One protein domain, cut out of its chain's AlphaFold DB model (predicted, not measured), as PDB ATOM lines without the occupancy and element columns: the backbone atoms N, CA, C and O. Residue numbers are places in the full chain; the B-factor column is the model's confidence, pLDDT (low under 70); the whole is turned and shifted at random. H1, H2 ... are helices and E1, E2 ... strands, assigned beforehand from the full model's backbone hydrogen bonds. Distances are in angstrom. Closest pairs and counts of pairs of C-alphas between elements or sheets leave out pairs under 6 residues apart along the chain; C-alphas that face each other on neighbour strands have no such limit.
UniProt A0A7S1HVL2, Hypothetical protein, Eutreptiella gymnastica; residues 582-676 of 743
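Overview. This is residues 582 to 676 of the 743 residues of the protein "Hypothetical protein" of Eutreptiella gymnastica (UniProt A0A7S1HVL2). Long helices H1 and H4 run side by side, opposite ways, with hairpin H2-H3 packed on them and the tiny antiparallel sheet E1 - E2 near one end. Residues 669 to 676 stick out. The 95 printed residues, mostly helix, run H1 E1 H2 H3 E2 H4, compact with a 13.8 A radius of gyration of the C-alphas, spanning 49 by 28 by 22 A.

Along the chain. H1, residues 582 to 604, is 31.0 A long from C-alpha 582 at (7.217, 48.262, 99.932). E1 is 611 to 613, H2 614 to 624, H3 630 to 641, E2 648 to 650. H4, 651 to 676, is 37.2 A long, ending at (22.820, 50.381, 111.835).

Arrangement. H1 and H4 touch at a shallow tilt of 25 degrees, closest C-alphas 594 and 658, 6.8 A. N 612 and O 649, 2.9 A, are within hydrogen-bond range, as is every O i to N i+4 pair in H2 and H4, 16 of 19 in H1 and 6 of 8 in H3.

Size, cuts and confidence. The printed part has no cut; pLDDT is under 70 in 39 residues, among them 582 to 591 and 659 to 676.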
ATOM      1  N   GLU A 582       7.949  48.995 100.972       62.34
ATOM      2  CA  GLU A 582       7.217  48.262  99.932       62.34
ATOM      3  C   GLU A 582       7.938  48.393  98.581       62.34
ATOM      4  O   GLU A 582       8.328  47.375  98.011       62.34
ATOM      5  N   ALA A 583       8.323  49.611  98.182       55.06
ATOM      6  CA  ALA A 583       9.136  49.847  96.984       55.06
ATOM      7  C   ALA A 583      10.501  49.122  97.019       55.06
ATOM      8  O   ALA A 583      10.963  48.592  96.008       55.06
ATOM      9  N   PHE A 584      11.166  49.046  98.182       56.34
ATOM     10  CA  PHE A 584      12.406  48.267  98.316       56.34
ATOM     11  C   PHE A 584      12.176  46.756  98.129       56.34
ATOM     12  O   PHE A 584      12.985  46.071  97.492       56.34
ATOM     13  N   ARG A 585      11.068  46.229  98.662       64.56
ATOM     14  CA  ARG A 585      10.667  44.827  98.491       64.56
ATOM     15  C   ARG A 585      10.312  44.521  97.032       64.56
ATOM     16  O   ARG A 585      10.736  43.482  96.535       64.56
ATOM     17  N   GLU A 586       9.607  45.418  96.349       62.28
ATOM     18  CA  GLU A 586       9.247  45.314  94.927       62.28
ATOM     19  C   GLU A 586      10.487  45.319  94.020       62.28
ATOM     20  O   GLU A 586      10.633  44.439  93.172       62.28
ATOM     21  N   VAL A 587      11.451  46.221  94.250       58.34
ATOM     22  CA  VAL A 587      12.734  46.223  93.514       58.34
ATOM     23  C   VAL A 587      13.532  44.939  93.777       58.34
ATOM     24  O   VAL A 587      14.092  44.358  92.848       58.34
ATOM     25  N   SER A 588      13.554  44.455  95.023       64.00
ATOM     26  CA  SER A 588      14.235  43.200  95.383       64.00
ATOM     27  C   SER A 588      13.589  41.975  94.724       64.00
ATOM     28  O   SER A 588      14.293  41.079  94.260       64.00
ATOM     29  N   PHE A 589      12.256  41.944  94.646       67.69
ATOM     30  CA  PHE A 589      11.497  40.905  93.951       67.69
ATOM     31  C   PHE A 589      11.730  40.961  92.437       67.69
ATOM     32  O   PHE A 589      12.041  39.943  91.821       67.69
ATOM     33  N   THR A 590      11.701  42.162  91.854       65.19
ATOM     34  CA  THR A 590      11.970  42.371  90.426       65.19
ATOM     35  C   THR A 590      13.388  41.942  90.046       65.19
ATOM     36  O   THR A 590      13.582  41.382  88.972       65.19
ATOM     37  N   LEU A 591      14.380  42.094  90.933       67.69
ATOM     38  CA  LEU A 591      15.725  41.554  90.699       67.69
ATOM     39  C   LEU A 591      15.740  40.014  90.610       67.69
ATOM     40  O   LEU A 591      16.485  39.447  89.812       67.69
ATOM     41  N   GLY A 592      14.893  39.335  91.390       71.75
ATOM     42  CA  GLY A 592      14.663  37.893  91.263       71.75
ATOM     43  C   GLY A 592      14.032  37.517  89.918       71.75
ATOM     44  O   GLY A 592      14.425  36.517  89.316       71.75
ATOM     45  N   LEU A 593      13.123  38.353  89.405       69.62
ATOM     46  CA  LEU A 593      12.529  38.180  88.076       69.62
ATOM     47  C   LEU A 593      13.526  38.416  86.934       69.62
ATOM     48  O   LEU A 593      13.445  37.715  85.933       69.62
ATOM     49  N   LEU A 594      14.520  39.302  87.074       69.00
ATOM     50  CA  LEU A 594      15.561  39.480  86.044       69.00
ATOM     51  C   LEU A 594      16.344  38.186  85.783       69.00
ATOM     52  O   LEU A 594      16.617  37.866  84.631       69.00
ATOM     53  N   MET A 595      16.641  37.391  86.815       71.75
ATOM     54  CA  MET A 595      17.262  36.070  86.632       71.75
ATOM     55  C   MET A 595      16.357  35.093  85.867       71.75
ATOM     56  O   MET A 595      16.857  34.232  85.144       71.75
ATOM     57  N   HIS A 596      15.033  35.231  85.987       77.31
ATOM     58  CA  HIS A 596      14.079  34.476  85.176       77.31
ATOM     59  C   HIS A 596      14.050  34.998  83.733       77.31
ATOM     60  O   HIS A 596      14.267  34.217  82.808       77.31
ATOM     61  N   PHE A 597      13.916  36.315  83.535       76.00
ATOM     62  CA  PHE A 597      13.926  36.942  82.210       76.00
ATOM     63  C   PHE A 597      15.222  36.688  81.448       76.00
ATOM     64  O   PHE A 597      15.174  36.576  80.237       76.00
ATOM     65  N   LYS A 598      16.361  36.524  82.125       80.94
ATOM     66  CA  LYS A 598      17.639  36.131  81.516       80.94
ATOM     67  C   LYS A 598      17.560  34.765  80.827       80.94
ATOM     68  O   LYS A 598      18.053  34.596  79.716       80.94
ATOM     69  N   ASN A 599      16.878  33.809  81.457       81.75
ATOM     70  CA  ASN A 599      16.611  32.496  80.868       81.75
ATOM     71  C   ASN A 599      15.547  32.587  79.763       81.75
ATOM     72  O   ASN A 599      15.709  31.961  78.718       81.75
ATOM     73  N   CYS A 600      14.496  33.392  79.957       80.62
ATOM     74  CA  CYS A 600      13.495  33.661  78.920       80.62
ATOM     75  C   CYS A 600      14.113  34.355  77.695       80.62
ATOM     76  O   CYS A 600      13.732  34.036  76.577       80.62
ATOM     77  N   PHE A 601      15.110  35.227  77.881       80.81
ATOM     78  CA  PHE A 601      15.805  35.946  76.813       80.81
ATOM     79  C   PHE A 601      16.494  34.957  75.870       80.81
ATOM     80  O   PHE A 601      16.206  34.936  74.677       80.81
ATOM     81  N   HIS A 602      17.307  34.048  76.416       80.94
ATOM     82  CA  HIS A 602      17.949  32.988  75.633       80.94
ATOM     83  C   HIS A 602      16.961  31.998  74.987       80.94
ATOM     84  O   HIS A 602      17.293  31.378  73.982       80.94
ATOM     85  N   GLN A 603      15.754  31.825  75.538       81.62
ATOM     86  CA  GLN A 603      14.723  30.956  74.949       81.62
ATOM     87  C   GLN A 603      13.899  31.653  73.855       81.62
ATOM     88  O   GLN A 603      13.463  31.000  72.907       81.62
ATOM     89  N   ALA A 604      13.674  32.959  73.987       75.81
ATOM     90  CA  ALA A 604      12.838  33.755  73.094       75.81
ATOM     91  C   ALA A 604      13.606  34.419  71.946       75.81
ATOM     92  O   ALA A 604      12.982  34.852  70.977       75.81
ATOM     93  N   ASP A 605      14.938  34.414  72.006       78.56
ATOM     94  CA  ASP A 605      15.819  34.726  70.883       78.56
ATOM     95  C   ASP A 605      16.506  33.464  70.307       78.56
ATOM     96  O   ASP A 605      17.731  33.369  70.275       78.56
ATOM     97  N   PRO A 606      15.753  32.473  69.773       58.97
ATOM     98  CA  PRO A 606      16.324  31.272  69.148       58.97
ATOM     99  C   PRO A 606      17.001  31.566  67.795       58.97
ATOM    100  O   PRO A 606      17.287  30.646  67.028       58.97
ATOM    101  N   ARG A 607      17.169  32.848  67.447       70.12
ATOM    102  CA  ARG A 607      17.831  33.340  66.235       70.12
ATOM    103  C   ARG A 607      19.105  34.131  66.540       70.12
ATOM    104  O   ARG A 607      19.719  34.603  65.588       70.12
ATOM    105  N   ASP A 608      19.472  34.256  67.817       71.12
ATOM    106  CA  ASP A 608      20.680  34.940  68.291       71.12
ATOM    107  C   ASP A 608      20.788  36.388  67.753       71.12
ATOM    108  O   ASP A 608      21.851  36.881  67.374       71.12
ATOM    109  N   THR A 609      19.640  37.072  67.670       79.12
ATOM    110  CA  THR A 609      19.536  38.474  67.231       79.12
ATOM    111  C   THR A 609      20.090  39.459  68.261       79.12
ATOM    112  O   THR A 609      20.377  40.605  67.920       79.12
ATOM    113  N   GLY A 610      20.237  39.023  69.514       81.88
ATOM    114  CA  GLY A 610      20.713  39.800  70.649       81.88
ATOM    115  C   GLY A 610      19.708  40.823  71.177       81.88
ATOM    116  O   GLY A 610      20.099  41.638  72.007       81.88
ATOM    117  N   THR A 611      18.451  40.820  70.711       85.06
ATOM    118  CA  THR A 611      17.464  41.881  70.995       85.06
ATOM    119  C   THR A 611      16.058  41.345  71.249       85.06
ATOM    120  O   THR A 611      15.590  40.475  70.518       85.06
ATOM    121  N   ILE A 612      15.344  41.908  72.231       82.81
ATOM    122  CA  ILE A 612      13.977  41.494  72.590       82.81
ATOM    123  C   ILE A 612      13.059  42.711  72.765       82.81
ATOM    124  O   ILE A 612      13.442  43.662  73.443       82.81
ATOM    125  N   PRO A 613      11.840  42.731  72.188       88.00
ATOM    126  CA  PRO A 613      10.897  43.833  72.379       88.00
ATOM    127  C   PRO A 613      10.592  44.080  73.862       88.00
ATOM    128  O   PRO A 613      10.257  43.136  74.580       88.00
ATOM    129  N   VAL A 614      10.597  45.344  74.310       83.69
ATOM    130  CA  VAL A 614      10.208  45.711  75.691       83.69
ATOM    131  C   VAL A 614       8.851  45.111  76.075       83.69
ATOM    132  O   VAL A 614       8.669  44.634  77.193       83.69
ATOM    133  N   GLN A 615       7.906  45.077  75.134       85.19
ATOM    134  CA  GLN A 615       6.583  44.496  75.353       85.19
ATOM    135  C   GLN A 615       6.633  42.997  75.713       85.19
ATOM    136  O   GLN A 615       5.847  42.559  76.545       85.19
ATOM    137  N   GLN A 616       7.598  42.237  75.184       85.62
ATOM    138  CA  GLN A 616       7.763  40.819  75.508       85.62
ATOM    139  C   GLN A 616       8.294  40.614  76.938       85.62
ATOM    140  O   GLN A 616       7.820  39.734  77.649       85.62
ATOM    141  N   MET A 617       9.227  41.464  77.388       79.94
ATOM    142  CA  MET A 617       9.710  41.454  78.778       79.94
ATOM    143  C   MET A 617       8.614  41.838  79.780       79.94
ATOM    144  O   MET A 617       8.571  41.326  80.894       79.94
ATOM    145  N   VAL A 618       7.731  42.754  79.381       83.19
ATOM    146  CA  VAL A 618       6.549  43.158  80.151       83.19
ATOM    147  C   VAL A 618       5.563  41.996  80.276       83.19
ATOM    148  O   VAL A 618       5.086  41.742  81.377       83.19
ATOM    149  N   GLU A 619       5.301  41.272  79.186       85.00
ATOM    150  CA  GLU A 619       4.450  40.076  79.195       85.00
ATOM    151  C   GLU A 619       5.009  38.999  80.139       85.00
ATOM    152  O   GLU A 619       4.266  38.496  80.975       85.00
ATOM    153  N   TRP A 620       6.320  38.726  80.125       85.69
ATOM    154  CA  TRP A 620       6.927  37.789  81.087       85.69
ATOM    155  C   TRP A 620       6.835  38.250  82.540       85.69
ATOM    156  O   TRP A 620       6.799  37.417  83.444       85.69
ATOM    157  N   ALA A 621       6.818  39.559  82.794       78.06
ATOM    158  CA  ALA A 621       6.624  40.085  84.141       78.06
ATOM    159  C   ALA A 621       5.196  39.847  84.644       78.06
ATOM    160  O   ALA A 621       5.025  39.403  85.778       78.06
ATOM    161  N   ASP A 622       4.202  40.093  83.785       82.62
ATOM    162  CA  ASP A 622       2.792  39.799  84.064       82.62
ATOM    163  C   ASP A 622       2.534  38.279  84.178       82.62
ATOM    164  O   ASP A 622       1.692  37.859  84.969       82.62
ATOM    165  N   GLU A 623       3.265  37.435  83.441       82.38
ATOM    166  CA  GLU A 623       3.200  35.967  83.561       82.38
ATOM    167  C   GLU A 623       3.864  35.440  84.843       82.38
ATOM    168  O   GLU A 623       3.332  34.528  85.483       82.38
ATOM    169  N   ALA A 624       5.020  35.994  85.226       75.94
ATOM    170  CA  ALA A 624       5.772  35.550  86.396       75.94
ATOM    171  C   ALA A 624       5.131  35.990  87.723       75.94
ATOM    172  O   ALA A 624       5.228  35.263  88.714       75.94
ATOM    173  N   ASP A 625       4.462  37.149  87.750       77.06
ATOM    174  CA  ASP A 625       3.601  37.549  88.863       77.06
ATOM    175  C   ASP A 625       2.418  38.431  88.403       77.06
ATOM    176  O   ASP A 625       2.512  39.661  88.408       77.06
ATOM    177  N   PRO A 626       1.252  37.832  88.092       70.19
ATOM    178  CA  PRO A 626       0.059  38.577  87.684       70.19
ATOM    179  C   PRO A 626      -0.596  39.377  88.826       70.19
ATOM    180  O   PRO A 626      -1.671  39.948  88.629       70.19
ATOM    181  N   SER A 627      -0.021  39.383  90.037       56.81
ATOM    182  CA  SER A 627      -0.644  39.946  91.241       56.81
ATOM    183  C   SER A 627       0.007  41.218  91.792       56.81
ATOM    184  O   SER A 627      -0.654  41.928  92.553       56.81
ATOM    185  N   THR A 628       1.253  41.539  91.421       59.53
ATOM    186  CA  THR A 628       2.026  42.624  92.069       59.53
ATOM    187  C   THR A 628       2.174  43.912  91.267       59.53
ATOM    188  O   THR A 628       2.547  44.922  91.849       59.53
ATOM    189  N   GLY A 629       1.823  43.932  89.979       64.44
ATOM    190  CA  GLY A 629       1.970  45.135  89.148       64.44
ATOM    191  C   GLY A 629       3.375  45.340  88.573       64.44
ATOM    192  O   GLY A 629       3.598  46.349  87.911       64.44
ATOM    193  N   THR A 630       4.262  44.351  88.714       68.06
ATOM    194  CA  THR A 630       5.670  44.317  88.270       68.06
ATOM    195  C   THR A 630       5.909  44.815  86.845       68.06
ATOM    196  O   THR A 630       6.930  45.449  86.568       68.06
ATOM    197  N   SER A 631       4.969  44.597  85.925       73.62
ATOM    198  CA  SER A 631       5.016  45.137  84.560       73.62
ATOM    199  C   SER A 631       4.985  46.671  84.500       73.62
ATOM    200  O   SER A 631       5.578  47.274  83.600       73.62
ATOM    201  N   ARG A 632       4.327  47.326  85.462       74.38
ATOM    202  CA  ARG A 632       4.301  48.781  85.648       74.38
ATOM    203  C   ARG A 632       5.623  49.291  86.211       74.38
ATOM    204  O   ARG A 632       6.128  50.284  85.687       74.38
ATOM    205  N   GLU A 633       6.202  48.617  87.203       72.75
ATOM    206  CA  GLU A 633       7.519  48.984  87.738       72.75
ATOM    207  C   GLU A 633       8.605  48.825  86.669       72.75
ATOM    208  O   GLU A 633       9.394  49.742  86.465       72.75
ATOM    209  N   ILE A 634       8.606  47.730  85.901       71.88
ATOM    210  CA  ILE A 634       9.560  47.527  84.797       71.88
ATOM    211  C   ILE A 634       9.407  48.618  83.727       71.88
ATOM    212  O   ILE A 634      10.400  49.242  83.351       71.88
ATOM    213  N   LYS A 635       8.174  48.947  83.309       78.00
ATOM    214  CA  LYS A 635       7.907  50.085  82.403       78.00
ATOM    215  C   LYS A 635       8.368  51.434  82.966       78.00
ATOM    216  O   LYS A 635       8.725  52.311  82.186       78.00
ATOM    217  N   ALA A 636       8.357  51.621  84.285       73.19
ATOM    218  CA  ALA A 636       8.856  52.834  84.934       73.19
ATOM    219  C   ALA A 636      10.390  52.852  85.078       73.19
ATOM    220  O   ALA A 636      10.992  53.926  85.055       73.19
ATOM    221  N   MET A 637      11.029  51.685  85.201       68.44
ATOM    222  CA  MET A 637      12.482  51.555  85.344       68.44
ATOM    223  C   MET A 637      13.234  51.646  84.013       68.44
ATOM    224  O   MET A 637      14.300  52.252  83.988       68.44
ATOM    225  N   LEU A 638      12.696  51.106  82.913       73.25
ATOM    226  CA  LEU A 638      13.371  51.115  81.603       73.25
ATOM    227  C   LEU A 638      13.801  52.534  81.146       73.25
ATOM    228  O   LEU A 638      14.992  52.714  80.868       73.25
ATOM    229  N   PRO A 639      12.943  53.580  81.210       73.69
ATOM    230  CA  PRO A 639      13.353  54.954  80.899       73.69
ATOM    231  C   PRO A 639      14.454  55.504  81.811       73.69
ATOM    232  O   PRO A 639      15.248  56.338  81.380       73.69
ATOM    233  N   ALA A 640      14.532  55.050  83.067       65.25
ATOM    234  CA  ALA A 640      15.552  55.500  84.017       65.25
ATOM    235  C   ALA A 640      16.956  54.955  83.693       65.25
ATOM    236  O   ALA A 640      17.945  55.529  84.147       65.25
ATOM    237  N   VAL A 641      17.046  53.885  82.893       60.62
ATOM    238  CA  VAL A 641      18.306  53.331  82.359       60.62
ATOM    239  C   VAL A 641      18.557  53.788  80.909       60.62
ATOM    240  O   VAL A 641      19.565  53.431  80.310       60.62
ATOM    241  N   GLY A 642      17.679  54.634  80.351       70.56
ATOM    242  CA  GLY A 642      17.799  55.184  78.997       70.56
ATOM    243  C   GLY A 642      17.162  54.341  77.888       70.56
ATOM    244  O   GLY A 642      17.320  54.687  76.721       70.56
ATOM    245  N   ILE A 643      16.431  53.278  78.236       76.00
ATOM    246  CA  ILE A 643      15.754  52.390  77.284       76.00
ATOM    247  C   ILE A 643      14.359  52.956  76.978       76.00
ATOM    248  O   ILE A 643      13.573  53.219  77.894       76.00
ATOM    249  N   ASP A 644      14.034  53.149  75.696       78.25
ATOM    250  CA  ASP A 644      12.704  53.599  75.270       78.25
ATOM    251  C   ASP A 644      11.688  52.453  75.416       78.25
ATOM    252  O   ASP A 644      11.926  51.320  75.010       78.25
ATOM    253  N   VAL A 645      10.511  52.739  75.973       67.94
ATOM    254  CA  VAL A 645       9.449  51.739  76.189       67.94
ATOM    255  C   VAL A 645       8.908  51.187  74.857       67.94
ATOM    256  O   VAL A 645       8.307  50.115  74.826       67.94
ATOM    257  N   CYS A 646       9.138  51.905  73.753       70.81
ATOM    258  CA  CYS A 646       8.787  51.492  72.395       70.81
ATOM    259  C   CYS A 646       9.895  50.709  71.657       70.81
ATOM    260  O   CYS A 646       9.666  50.315  70.512       70.81
ATOM    261  N   SER A 647      11.084  50.510  72.244       79.12
ATOM    262  CA  SER A 647      12.217  49.858  71.569       79.12
ATOM    263  C   SER A 647      12.325  48.352  71.850       79.12
ATOM    264  O   SER A 647      11.576  47.754  72.629       79.12
ATOM    265  N   SER A 648      13.275  47.712  71.171       84.19
ATOM    266  CA  SER A 648      13.866  46.449  71.612       84.19
ATOM    267  C   SER A 648      14.975  46.730  72.621       84.19
ATOM    268  O   SER A 648      15.730  47.678  72.420       84.19
ATOM    269  N   VAL A 649      15.079  45.896  73.651       79.88
ATOM    270  CA  VAL A 649      16.199  45.854  74.595       79.88
ATOM    271  C   VAL A 649      17.246  44.901  74.039       79.88
ATOM    272  O   VAL A 649      16.925  43.735  73.787       79.88
ATOM    273  N   ASP A 650      18.475  45.364  73.837       85.44
ATOM    274  CA  ASP A 650      19.586  44.464  73.521       85.44
ATOM    275  C   ASP A 650      20.113  43.735  74.775       85.44
ATOM    276  O   ASP A 650      19.846  44.113  75.920       85.44
ATOM    277  N   TRP A 651      20.843  42.635  74.587       75.69
ATOM    278  CA  TRP A 651      21.371  41.840  75.700       75.69
ATOM    279  C   TRP A 651      22.277  42.643  76.654       75.69
ATOM    280  O   TRP A 651      22.267  42.415  77.866       75.69
ATOM    281  N   TRP A 652      23.047  43.601  76.139       75.00
ATOM    282  CA  TRP A 652      23.922  44.458  76.938       75.00
ATOM    283  C   TRP A 652      23.145  45.549  77.674       75.00
ATOM    284  O   TRP A 652      23.495  45.863  78.812       75.00
ATOM    285  N   GLU A 653      22.068  46.075  77.092       78.88
ATOM    286  CA  GLU A 653      21.103  46.947  77.773       78.88
ATOM    287  C   GLU A 653      20.391  46.203  78.914       78.88
ATOM    288  O   GLU A 653      20.278  46.730  80.025       78.88
ATOM    289  N   PHE A 654      19.997  44.944  78.694       77.44
ATOM    290  CA  PHE A 654      19.418  44.076  79.724       77.44
ATOM    291  C   PHE A 654      20.410  43.789  80.868       77.44
ATOM    292  O   PHE A 654      20.075  43.945  82.044       77.44
ATOM    293  N   VAL A 655      21.664  43.447  80.547       72.38
ATOM    294  CA  VAL A 655      22.745  43.295  81.542       72.38
ATOM    295  C   VAL A 655      23.062  44.631  82.237       72.38
ATOM    296  O   VAL A 655      23.405  44.652  83.421       72.38
ATOM    297  N   GLY A 656      22.901  45.760  81.544       73.06
ATOM    298  CA  GLY A 656      22.995  47.107  82.109       73.06
ATOM    299  C   GLY A 656      21.909  47.388  83.151       73.06
ATOM    300  O   GLY A 656      22.220  47.901  84.228       73.06
ATOM    301  N   LEU A 657      20.664  46.987  82.879       73.69
ATOM    302  CA  LEU A 657      19.533  47.047  83.813       73.69
ATOM    303  C   LEU A 657      19.761  46.147  85.045       73.69
ATOM    304  O   LEU A 657      19.573  46.603  86.175       73.69
ATOM    305  N   GLU A 658      20.231  44.910  84.847       71.94
ATOM    306  CA  GLU A 658      20.623  43.980  85.923       71.94
ATOM    307  C   GLU A 658      21.700  44.602  86.831       71.94
ATOM    308  O   GLU A 658      21.550  44.649  88.056       71.94
ATOM    309  N   LEU A 659      22.756  45.165  86.233       68.62
ATOM    310  CA  LEU A 659      23.843  45.821  86.956       68.62
ATOM    311  C   LEU A 659      23.381  47.096  87.680       68.62
ATOM    312  O   LEU A 659      23.792  47.331  88.818       68.62
ATOM    313  N   TYR A 660      22.526  47.908  87.055       69.88
ATOM    314  CA  TYR A 660      21.979  49.129  87.648       69.88
ATOM    315  C   TYR A 660      21.155  48.822  88.903       69.88
ATOM    316  O   TYR A 660      21.390  49.410  89.962       69.88
ATOM    317  N   LEU A 661      20.241  47.852  88.824       69.19
ATOM    318  CA  LEU A 661      19.389  47.470  89.950       69.19
ATOM    319  C   LEU A 661      20.188  46.777  91.065       69.19
ATOM    320  O   LEU A 661      19.976  47.071  92.244       69.19
ATOM    321  N   TYR A 662      21.191  45.965  90.716       66.19
ATOM    322  CA  TYR A 662      22.139  45.412  91.687       66.19
ATOM    323  C   TYR A 662      22.933  46.512  92.418       66.19
ATOM    324  O   TYR A 662      23.100  46.459  93.641       66.19
ATOM    325  N   LEU A 663      23.394  47.546  91.701       66.12
ATOM    326  CA  LEU A 663      24.080  48.695  92.300       66.12
ATOM    327  C   LEU A 663      23.158  49.505  93.221       66.12
ATOM    328  O   LEU A 663      23.600  49.879  94.310       66.12
ATOM    329  N   GLN A 664      21.891  49.720  92.850       63.78
ATOM    330  CA  GLN A 664      20.907  50.399  93.704       63.78
ATOM    331  C   GLN A 664      20.647  49.624  95.007       63.78
ATOM    332  O   GLN A 664      20.788  50.187  96.097       63.78
ATOM    333  N   LEU A 665      20.369  48.316  94.925       63.62
ATOM    334  CA  LEU A 665      20.158  47.458  96.101       63.62
ATOM    335  C   LEU A 665      21.393  47.395  97.006       63.62
ATOM    336  O   LEU A 665      21.278  47.449  98.234       63.62
ATOM    337  N   ARG A 666      22.593  47.323  96.423       65.19
ATOM    338  CA  ARG A 666      23.854  47.320  97.174       65.19
ATOM    339  C   ARG A 666      24.123  48.665  97.853       65.19
ATOM    340  O   ARG A 666      24.552  48.683  99.006       65.19
ATOM    341  N   HIS A 667      23.873  49.781  97.168       60.72
ATOM    342  CA  HIS A 667      24.010  51.124  97.734       60.72
ATOM    343  C   HIS A 667      23.037  51.329  98.905       60.72
ATOM    344  O   HIS A 667      23.444  51.792  99.972       60.72
ATOM    345  N   PHE A 668      21.789  50.878  98.755       57.50
ATOM    346  CA  PHE A 668      20.790  50.868  99.822       57.50
ATOM    347  C   PHE A 668      21.234  50.009 101.019       57.50
ATOM    348  O   PHE A 668      21.276  50.493 102.151       57.50
ATOM    349  N   SER A 669      21.674  48.773 100.765       60.56
ATOM    350  CA  SER A 669      22.173  47.847 101.793       60.56
ATOM    351  C   SER A 669      23.357  48.426 102.578       60.56
ATOM    352  O   SER A 669      23.407  48.324 103.803       60.56
ATOM    353  N   TRP A 670      24.291  49.093 101.891       53.00
ATOM    354  CA  TRP A 670      25.431  49.765 102.519       53.00
ATOM    355  C   TRP A 670      25.009  50.965 103.372       53.00
ATOM    356  O   TRP A 670      25.512  51.133 104.484       53.00
ATOM    357  N   ILE A 671      24.060  51.782 102.900       61.19
ATOM    358  CA  ILE A 671      23.503  52.897 103.679       61.19
ATOM    359  C   ILE A 671      22.825  52.375 104.950       61.19
ATOM    360  O   ILE A 671      23.096  52.901 106.031       61.19
ATOM    361  N   HIS A 672      22.002  51.329 104.851       52.66
ATOM    362  CA  HIS A 672      21.334  50.730 106.006       52.66
ATOM    363  C   HIS A 672      22.322  50.084 106.984       52.66
ATOM    364  O   HIS A 672      22.208  50.307 108.188       52.66
ATOM    365  N   TRP A 673      23.348  49.379 106.499       41.69
ATOM    366  CA  TRP A 673      24.404  48.823 107.351       41.69
ATOM    367  C   TRP A 673      25.205  49.921 108.069       41.69
ATOM    368  O   TRP A 673      25.366  49.875 109.289       41.69
ATOM    369  N   MET A 674      25.626  50.971 107.357       40.38
ATOM    370  CA  MET A 674      26.339  52.111 107.948       40.38
ATOM    371  C   MET A 674      25.477  52.893 108.950       40.38
ATOM    372  O   MET A 674      26.006  53.423 109.927       40.38
ATOM    373  N   GLN A 675      24.159  52.977 108.738       52.47
ATOM    374  CA  GLN A 675      23.231  53.568 109.706       52.47
ATOM    375  C   GLN A 675      22.998  52.664 110.919       52.47
ATOM    376  O   GLN A 675      22.944  53.178 112.031       52.47
ATOM    377  N   PHE A 676      22.927  51.345 110.740       44.72
ATOM    378  CA  PHE A 676      22.820  50.381 111.835       44.72
ATOM    379  C   PHE A 676      24.063  50.416 112.738       44.72
ATOM    380  O   PHE A 676      23.936  50.577 113.951       44.72
TER     381      PHE A 676